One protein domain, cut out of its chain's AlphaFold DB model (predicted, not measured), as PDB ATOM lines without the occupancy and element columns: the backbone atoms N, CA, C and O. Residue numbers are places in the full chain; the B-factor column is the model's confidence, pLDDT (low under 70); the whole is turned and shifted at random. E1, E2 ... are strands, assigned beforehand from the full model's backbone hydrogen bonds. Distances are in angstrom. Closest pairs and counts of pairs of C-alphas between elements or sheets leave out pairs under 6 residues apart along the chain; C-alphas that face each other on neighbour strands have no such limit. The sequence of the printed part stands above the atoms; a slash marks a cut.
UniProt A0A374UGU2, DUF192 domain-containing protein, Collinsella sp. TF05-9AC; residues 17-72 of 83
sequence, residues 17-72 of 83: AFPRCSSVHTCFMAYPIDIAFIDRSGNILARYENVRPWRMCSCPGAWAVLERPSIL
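AT A GLANCE: This is residues 17 to 72 of the 83 residues of the protein "DUF192 domain-containing protein" of Collinsella sp. TF05-9AC (UniProt A0A374UGU2). An antiparallel sheet of four strands, E1, E6, E3 and E4, makes a wall, and a small two-stranded ladder, E2 and E5, lies over one face of it as a short second layer. The links from E2 to E3 and from E4 to E5 join the two layers at one end, the links from E1 to E2 and from E5 to E6 at the other; the sheet's other face has no named element over it. The printed part has 56 residues with six named strands, E1 to E6 in chain order, and no named helix; the class is all strand. The whole is compact, with a radius of gyration of the C-alphas of 10.5 A, and elongated, spanning 31 by 19 by 14 A.

HOW THE PARTS SIT: E3, residues 33 to 38, and E4, residues 44 to 51, form a hairpin, antiparallel at 172 degrees, with N 35 and O 48 2.8 A apart, within hydrogen-bond range. E6, residues 64 to 69, is the other neighbour of E3, antiparallel at 160 degrees, with N 36 and O 66 at 2.8 A. E1, residues 17 to 19, is the antiparallel neighbour of E6 at 162 degrees, with N 18 and O 65 at 2.8 A. E1 and E4 are the edge strands. E2, residues 23 to 25, and E5, residues 56 to 58, are antiparallel neighbours at 170 degrees, with N 24 and O 57 at 2.8 A. The closest C-alphas of E2 and E6 are those of Val 24 and Val 65, 7.7 A apart. The closest of E4 and E5 are those of Tyr 48 and Cys 57, 7.9 A apart. E3 and E5 are near each other, with 5 pairs of C-alphas within 10 A. E2 and E3 are only just apart, with their closest C-alphas at 8.3 A.

IN THESE COORDINATES: E1 begins at C-alpha 17, (18.531, 30.441, 53.318). From first to last C-alpha, E6 measures 17.1 A, E4 16.8 A and E3 16.1 A; E2 measures 6.8 A, E5 6.7 A and E1 6.2 A. E4 begins at C-alpha 44, (9.746, 38.501, 48.076), and E6 ends at C-alpha 69, (15.156, 21.947, 44.529).

THE WHOLE: The two C-alphas farthest apart are those of Ala 30 and Ser 41, at 31.5 A. The four-stranded sheet is twisted, its C-alphas lying up to 4.1 A off the best plane. The printed part has no cut. The link from E2 to E3, 7 residues, is short; the other four are tight. The mean pLDDT of the printed part is 87.8, and residue 72 alone is under 70.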
ATOM      1  N   ALA A  17      18.530  28.989  53.246       89.50
ATOM      2  CA  ALA A  17      18.531  30.441  53.318       89.50
ATOM      3  C   ALA A  17      19.969  30.963  53.403       89.50
ATOM      4  O   ALA A  17      20.733  30.559  54.279       89.50
ATOM      5  N   PHE A  18      20.312  31.894  52.520       89.69
ATOM      6  CA  PHE A  18      21.586  32.600  52.493       89.69
ATOM      7  C   PHE A  18      21.364  34.054  52.924       89.69
ATOM      8  O   PHE A  18      20.946  34.880  52.105       89.69
ATOM      9  N   PRO A  19      21.600  34.393  54.204       87.44
ATOM     10  CA  PRO A  19      21.477  35.762  54.681       87.44
ATOM     11  C   PRO A  19      22.593  36.645  54.109       87.44
ATOM     12  O   PRO A  19      23.724  36.198  53.925       87.44
ATOM     13  N   ARG A  20      22.286  37.923  53.864       87.19
ATOM     14  CA  ARG A  20      23.181  38.922  53.247       87.19
ATOM     15  C   ARG A  20      23.723  38.508  51.876       87.19
ATOM     16  O   ARG A  20      24.837  38.875  51.511       87.19
ATOM     17  N   CYS A  21      22.928  37.760  51.120       86.94
ATOM     18  CA  CYS A  21      23.252  37.339  49.767       86.94
ATOM     19  C   CYS A  21      22.284  38.008  48.781       86.94
ATOM     20  O   CYS A  21      21.075  38.021  49.002       86.94
ATOM     21  N   SER A  22      22.828  38.585  47.711       86.62
ATOM     22  CA  SER A  22      22.066  39.265  46.650       86.62
ATOM     23  C   SER A  22      22.311  38.670  45.260       86.62
ATOM     24  O   SER A  22      21.753  39.145  44.269       86.62
ATOM     25  N   SER A  23      23.126  37.618  45.173       86.88
ATOM     26  CA  SER A  23      23.460  36.928  43.930       86.88
ATOM     27  C   SER A  23      23.712  35.451  44.196       86.88
ATOM     28  O   SER A  23      24.486  35.103  45.084       86.88
ATOM     29  N   VAL A  24      23.077  34.590  43.407       88.12
ATOM     30  CA  VAL A  24      23.253  33.140  43.445       88.12
ATOM     31  C   VAL A  24      23.752  32.678  42.091       88.12
ATOM     32  O   VAL A  24      23.202  33.021  41.043       88.12
ATOM     33  N   HIS A  25      24.792  31.855  42.121       88.62
ATOM     34  CA  HIS A  25      25.249  31.116  40.959       88.62
ATOM     35  C   HIS A  25      24.832  29.654  41.098       88.62
ATOM     36  O   HIS A  25      24.940  29.058  42.166       88.62
ATOM     37  N   THR A  26      24.403  29.051  39.997       84.62
ATOM     38  CA  THR A  26      24.013  27.641  39.945       84.62
ATOM     39  C   THR A  26      25.103  26.745  39.350       84.62
ATOM     40  O   THR A  26      24.838  25.627  38.905       84.62
ATOM     41  N   CYS A  27      26.350  27.224  39.320       82.56
ATOM     42  CA  CYS A  27      27.510  26.429  38.918       82.56
ATOM     43  C   CYS A  27      27.634  25.176  39.798       82.56
ATOM     44  O   CYS A  27      27.388  25.235  41.002       82.56
ATOM     45  N   PHE A  28      28.035  24.059  39.193       76.12
ATOM     46  CA  PHE A  28      28.199  22.754  39.845       76.12
ATOM     47  C   PHE A  28      26.922  22.097  40.394       76.12
ATOM     48  O   PHE A  28      27.005  20.996  40.926       76.12
ATOM     49  N   MET A  29      25.729  22.684  40.256       82.06
ATOM     50  CA  MET A  29      24.511  21.989  40.687       82.06
ATOM     51  C   MET A  29      24.100  20.873  39.723       82.06
ATOM     52  O   MET A  29      24.210  21.008  38.509       82.06
ATOM     53  N   ALA A  30      23.623  19.760  40.284       77.62
ATOM     54  CA  ALA A  30      23.227  18.570  39.528       77.62
ATOM     55  C   ALA A  30      21.791  18.646  38.980       77.62
ATOM     56  O   ALA A  30      21.454  17.952  38.027       77.62
ATOM     57  N   TYR A  31      20.943  19.483  39.579       80.06
ATOM     58  CA  TYR A  31      19.530  19.636  39.241       80.06
ATOM     59  C   TYR A  31      19.125  21.114  39.287       80.06
ATOM     60  O   TYR A  31      19.815  21.916  39.926       80.06
ATOM     61  N   PRO A  32      18.043  21.505  38.592       85.94
ATOM     62  CA  PRO A  32      17.556  22.874  38.645       85.94
ATOM     63  C   PRO A  32      16.929  23.194  40.006       85.94
ATOM     64  O   PRO A  32      16.345  22.335  40.672       85.94
ATOM     65  N   ILE A  33      17.036  24.459  40.399       87.44
ATOM     66  CA  ILE A  33      16.540  24.966  41.681       87.44
ATOM     67  C   ILE A  33      15.543  26.100  41.470       87.44
ATOM     68  O   ILE A  33      15.581  26.791  40.453       87.44
ATOM     69  N   ASP A  34      14.681  26.312  42.453       90.25
ATOM     70  CA  ASP A  34      13.905  27.540  42.563       90.25
ATOM     71  C   ASP A  34      14.607  28.483  43.546       90.25
ATOM     72  O   ASP A  34      15.090  28.056  44.597       90.25
ATOM     73  N   ILE A  35      14.650  29.766  43.197       92.25
ATOM     74  CA  ILE A  35      15.343  30.829  43.922       92.25
ATOM     75  C   ILE A  35      14.337  31.936  44.241       92.25
ATOM     76  O   ILE A  35      13.637  32.418  43.350       92.25
ATOM     77  N   ALA A  36      14.287  32.383  45.491       93.88
ATOM     78  CA  ALA A  36      13.523  33.553  45.906       93.88
ATOM     79  C   ALA A  36      14.425  34.541  46.649       93.88
ATOM     80  O   ALA A  36      15.051  34.202  47.651       93.88
ATOM     81  N   PHE A  37      14.478  35.772  46.162       94.50
ATOM     82  CA  PHE A  37      15.163  36.879  46.813       94.50
ATOM     83  C   PHE A  37      14.184  37.595  47.736       94.50
ATOM     84  O   PHE A  37      13.089  37.946  47.297       94.50
ATOM     85  N   ILE A  38      14.574  37.825  48.989       94.31
ATOM     86  CA  ILE A  38      13.727  38.470  49.997       94.31
ATOM     87  C   ILE A  38      14.379  39.725  50.580       94.31
ATOM     88  O   ILE A  38      15.608  39.838  50.626       94.31
ATOM     89  N   ASP A  39      13.555  40.665  51.037       93.31
ATOM     90  CA  ASP A  39      13.987  41.833  51.806       93.31
ATOM     91  C   ASP A  39      14.171  41.508  53.308       93.31
ATOM     92  O   ASP A  39      14.047  40.363  53.746       93.31
ATOM     93  N   ARG A  40      14.495  42.528  54.119       89.31
ATOM     94  CA  ARG A  40      14.655  42.391  55.585       89.31
ATOM     95  C   ARG A  40      13.350  42.082  56.319       89.31
ATOM     96  O   ARG A  40      13.399  41.570  57.432       89.31
ATOM     97  N   SER A  41      12.219  42.431  55.721       91.06
ATOM     98  CA  SER A  41      10.878  42.226  56.263       91.06
ATOM     99  C   SER A  41      10.296  40.865  55.855       91.06
ATOM    100  O   SER A  41       9.214  40.508  56.308       91.06
ATOM    101  N   GLY A  42      11.005  40.098  55.017       87.25
ATOM    102  CA  GLY A  42      10.558  38.814  54.484       87.25
ATOM    103  C   GLY A  42       9.703  38.917  53.217       87.25
ATOM    104  O   GLY A  42       9.172  37.902  52.770       87.25
ATOM    105  N   ASN A  43       9.576  40.100  52.607       92.19
ATOM    106  CA  ASN A  43       8.867  40.251  51.339       92.19
ATOM    107  C   ASN A  43       9.717  39.719  50.191       92.19
ATOM    108  O   ASN A  43      10.924  39.960  50.126       92.19
ATOM    109  N   ILE A  44       9.073  39.040  49.250       93.25
ATOM    110  CA  ILE A  44       9.746  38.501  48.076       93.25
ATOM    111  C   ILE A  44       9.952  39.619  47.051       93.25
ATOM    112  O   ILE A  44       8.988  40.166  46.523       93.25
ATOM    113  N   LEU A  45      11.212  39.926  46.750       92.69
ATOM    114  CA  LEU A  45      11.607  40.924  45.754       92.69
ATOM    115  C   LEU A  45      11.651  40.340  44.341       92.69
ATOM    116  O   LEU A  45      11.259  40.995  43.382       92.69
ATOM    117  N   ALA A  46      12.137  39.105  44.208       92.56
ATOM    118  CA  ALA A  46      12.224  38.409  42.930       92.56
ATOM    119  C   ALA A  46      12.130  36.895  43.126       92.56
ATOM    120  O   ALA A  46      12.581  36.357  44.139       92.56
ATOM    121  N   ARG A  47      11.569  36.201  42.133       92.75
ATOM    122  CA  ARG A  47      11.460  34.738  42.101       92.75
ATOM    123  C   ARG A  47      11.942  34.228  40.757       92.75
ATOM    124  O   ARG A  47      11.583  34.782  39.723       92.75
ATOM    125  N   TYR A  48      12.722  33.161  40.793       91.50
ATOM    126  CA  TYR A  48      13.181  32.439  39.620       91.50
ATOM    127  C   TYR A  48      12.895  30.960  39.832       91.50
ATOM    128  O   TYR A  48      13.386  30.360  40.783       91.50
ATOM    129  N   GLU A  49      12.095  30.378  38.953       90.31
ATOM    130  CA  GLU A  49      11.712  28.969  39.020       90.31
ATOM    131  C   GLU A  49      12.477  28.169  37.964       90.31
ATOM    132  O   GLU A  49      12.803  28.687  36.892       90.31
ATOM    133  N   ASN A  50      12.765  26.904  38.267       87.81
ATOM    134  CA  ASN A  50      13.446  25.970  37.369       87.81
ATOM    135  C   ASN A  50      14.784  26.512  36.815       87.81
ATOM    136  O   ASN A  50      15.113  26.371  35.630       87.81
ATOM    137  N   VAL A  51      15.576  27.153  37.677       88.94
ATOM    138  CA  VAL A  51      16.882  27.705  37.318       88.94
ATOM    139  C   VAL A  51      17.854  26.558  37.078       88.94
ATOM    140  O   VAL A  51      18.304  25.892  38.010       88.94
ATOM    141  N   ARG A  52      18.175  26.326  35.803       86.94
ATOM    142  CA  ARG A  52      19.108  25.276  35.379       86.94
ATOM    143  C   ARG A  52      20.521  25.511  35.931       86.94
ATOM    144  O   ARG A  52      20.883  26.659  36.215       86.94
ATOM    145  N   PRO A  53      21.338  24.449  36.044       86.31
ATOM    146  CA  PRO A  53      22.761  24.583  36.332       86.31
ATOM    147  C   PRO A  53      23.461  25.547  35.368       86.31
ATOM    148  O   PRO A  53      23.024  25.713  34.227       86.31
ATOM    149  N   TRP A  54      24.564  26.148  35.823       86.56
ATOM    150  CA  TRP A  54      25.386  27.087  35.036       86.56
ATOM    151  C   TRP A  54      24.693  28.408  34.675       86.56
ATOM    152  O   TRP A  54      24.934  29.003  33.626       86.56
ATOM    153  N   ARG A  55      23.822  28.890  35.560       89.62
ATOM    154  CA  ARG A  55      23.156  30.192  35.473       89.62
ATOM    155  C   ARG A  55      23.545  31.063  36.657       89.62
ATOM    156  O   ARG A  55      24.002  30.582  37.691       89.62
ATOM    157  N   MET A  56      23.356  32.363  36.495       89.00
ATOM    158  CA  MET A  56      23.540  33.343  37.555       89.00
ATOM    159  C   MET A  56      22.265  34.172  37.663       89.00
ATOM    160  O   MET A  56      21.738  34.632  36.650       89.00
ATOM    161  N   CYS A  57      21.769  34.327  38.884       90.25
ATOM    162  CA  CYS A  57      20.606  35.137  39.214       90.25
ATOM    163  C   CYS A  57      21.023  36.133  40.290       90.25
ATOM    164  O   CYS A  57      21.609  35.742  41.296       90.25
ATOM    165  N   SER A  58      20.710  37.409  40.106       89.88
ATOM    166  CA  SER A  58      20.999  38.446  41.091       89.88
ATOM    167  C   SER A  58      19.833  39.411  41.205       89.88
ATOM    168  O   SER A  58      19.127  39.684  40.235       89.88
ATOM    169  N   CYS A  59      19.618  39.910  42.416       90.19
ATOM    170  CA  CYS A  59      18.586  40.888  42.713       90.19
ATOM    171  C   CYS A  59      19.203  41.993  43.582       90.19
ATOM    172  O   CYS A  59      19.470  41.774  44.770       90.19
ATOM    173  N   PRO A  60      19.479  43.175  43.002       84.62
ATOM    174  CA  PRO A  60      19.938  44.329  43.762       84.62
ATOM    175  C   PRO A  60      18.909  44.688  44.841       84.62
ATOM    176  O   PRO A  60      17.727  44.832  44.550       84.62
ATOM    177  N   GLY A  61      19.353  44.823  46.092       84.88
ATOM    178  CA  GLY A  61      18.471  45.131  47.225       84.88
ATOM    179  C   GLY A  61      17.935  43.913  47.982       84.88
ATOM    180  O   GLY A  61      17.349  44.085  49.050       84.88
ATOM    181  N   ALA A  62      18.194  42.692  47.505       90.81
ATOM    182  CA  ALA A  62      17.907  41.492  48.277       90.81
ATOM    183  C   ALA A  62      18.755  41.426  49.548       90.81
ATOM    184  O   ALA A  62      19.973  41.631  49.530       90.81
ATOM    185  N   TRP A  63      18.089  41.136  50.660       93.06
ATOM    186  CA  TRP A  63      18.729  40.925  51.947       93.06
ATOM    187  C   TRP A  63      19.085  39.459  52.164       93.06
ATOM    188  O   TRP A  63      20.122  39.174  52.758       93.06
ATOM    189  N   ALA A  64      18.263  38.531  51.683       92.81
ATOM    190  CA  ALA A  64      18.569  37.109  51.721       92.81
ATOM    191  C   ALA A  64      18.061  36.391  50.471       92.81
ATOM    192  O   ALA A  64      17.181  36.883  49.760       92.81
ATOM    193  N   VAL A  65      18.613  35.202  50.233       93.94
ATOM    194  CA  VAL A  65      18.180  34.311  49.156       93.94
ATOM    195  C   VAL A  65      17.726  32.987  49.733       93.94
ATOM    196  O   VAL A  65      18.434  32.385  50.535       93.94
ATOM    197  N   LEU A  66      16.557  32.534  49.310       91.25
ATOM    198  CA  LEU A  66      16.039  31.208  49.591       91.25
ATOM    199  C   LEU A  66      16.218  30.353  48.337       91.25
ATOM    200  O   LEU A  66      15.739  30.733  47.271       91.25
ATOM    201  N   GLU A  67      16.880  29.206  48.460       90.62
ATOM    202  CA  GLU A  67      16.960  28.204  47.396       90.62
ATOM    203  C   GLU A  67      16.304  26.892  47.823       90.62
ATOM    204  O   GLU A  67      16.414  26.462  48.975       90.62
ATOM    205  N   ARG A  68      15.642  26.233  46.873       87.38
ATOM    206  CA  ARG A  68      15.115  24.873  47.030       87.38
ATOM    207  C   ARG A  68      15.271  24.082  45.726       87.38
ATOM    208  O   ARG A  68      15.327  24.701  44.666       87.38
ATOM    209  N   PRO A  69      15.262  22.742  45.747       85.19
ATOM    210  CA  PRO A  69      15.156  21.947  44.529       85.19
ATOM    211  C   PRO A  69      13.868  22.301  43.787       85.19
ATOM    212  O   PRO A  69      12.815  22.458  44.414       85.19
ATOM    213  N   SER A  70      13.942  22.420  42.462       80.94
ATOM    214  CA  SER A  70      12.751  22.714  41.673       80.94
ATOM    215  C   SER A  70      11.847  21.489  41.618       80.94
ATOM    216  O   SER A  70      12.250  20.421  41.157       80.94
ATOM    217  N   ILE A  71      10.599  21.659  42.054       71.31
ATOM    218  CA  ILE A  71       9.589  20.592  42.023       71.31
ATOM    219  C   ILE A  71       9.259  20.177  40.578       71.31
ATOM    220  O   ILE A  71       8.899  19.030  40.330       71.31
ATOM    221  N   LEU A  72       9.445  21.094  39.620       64.94
ATOM    222  CA  LEU A  72       9.123  20.910  38.202       64.94
ATOM    223  C   LEU A  72      10.119  20.015  37.456       64.94
ATOM    224  O   LEU A  72       9.824  19.559  36.356       64.94
TER     225      LEU A  72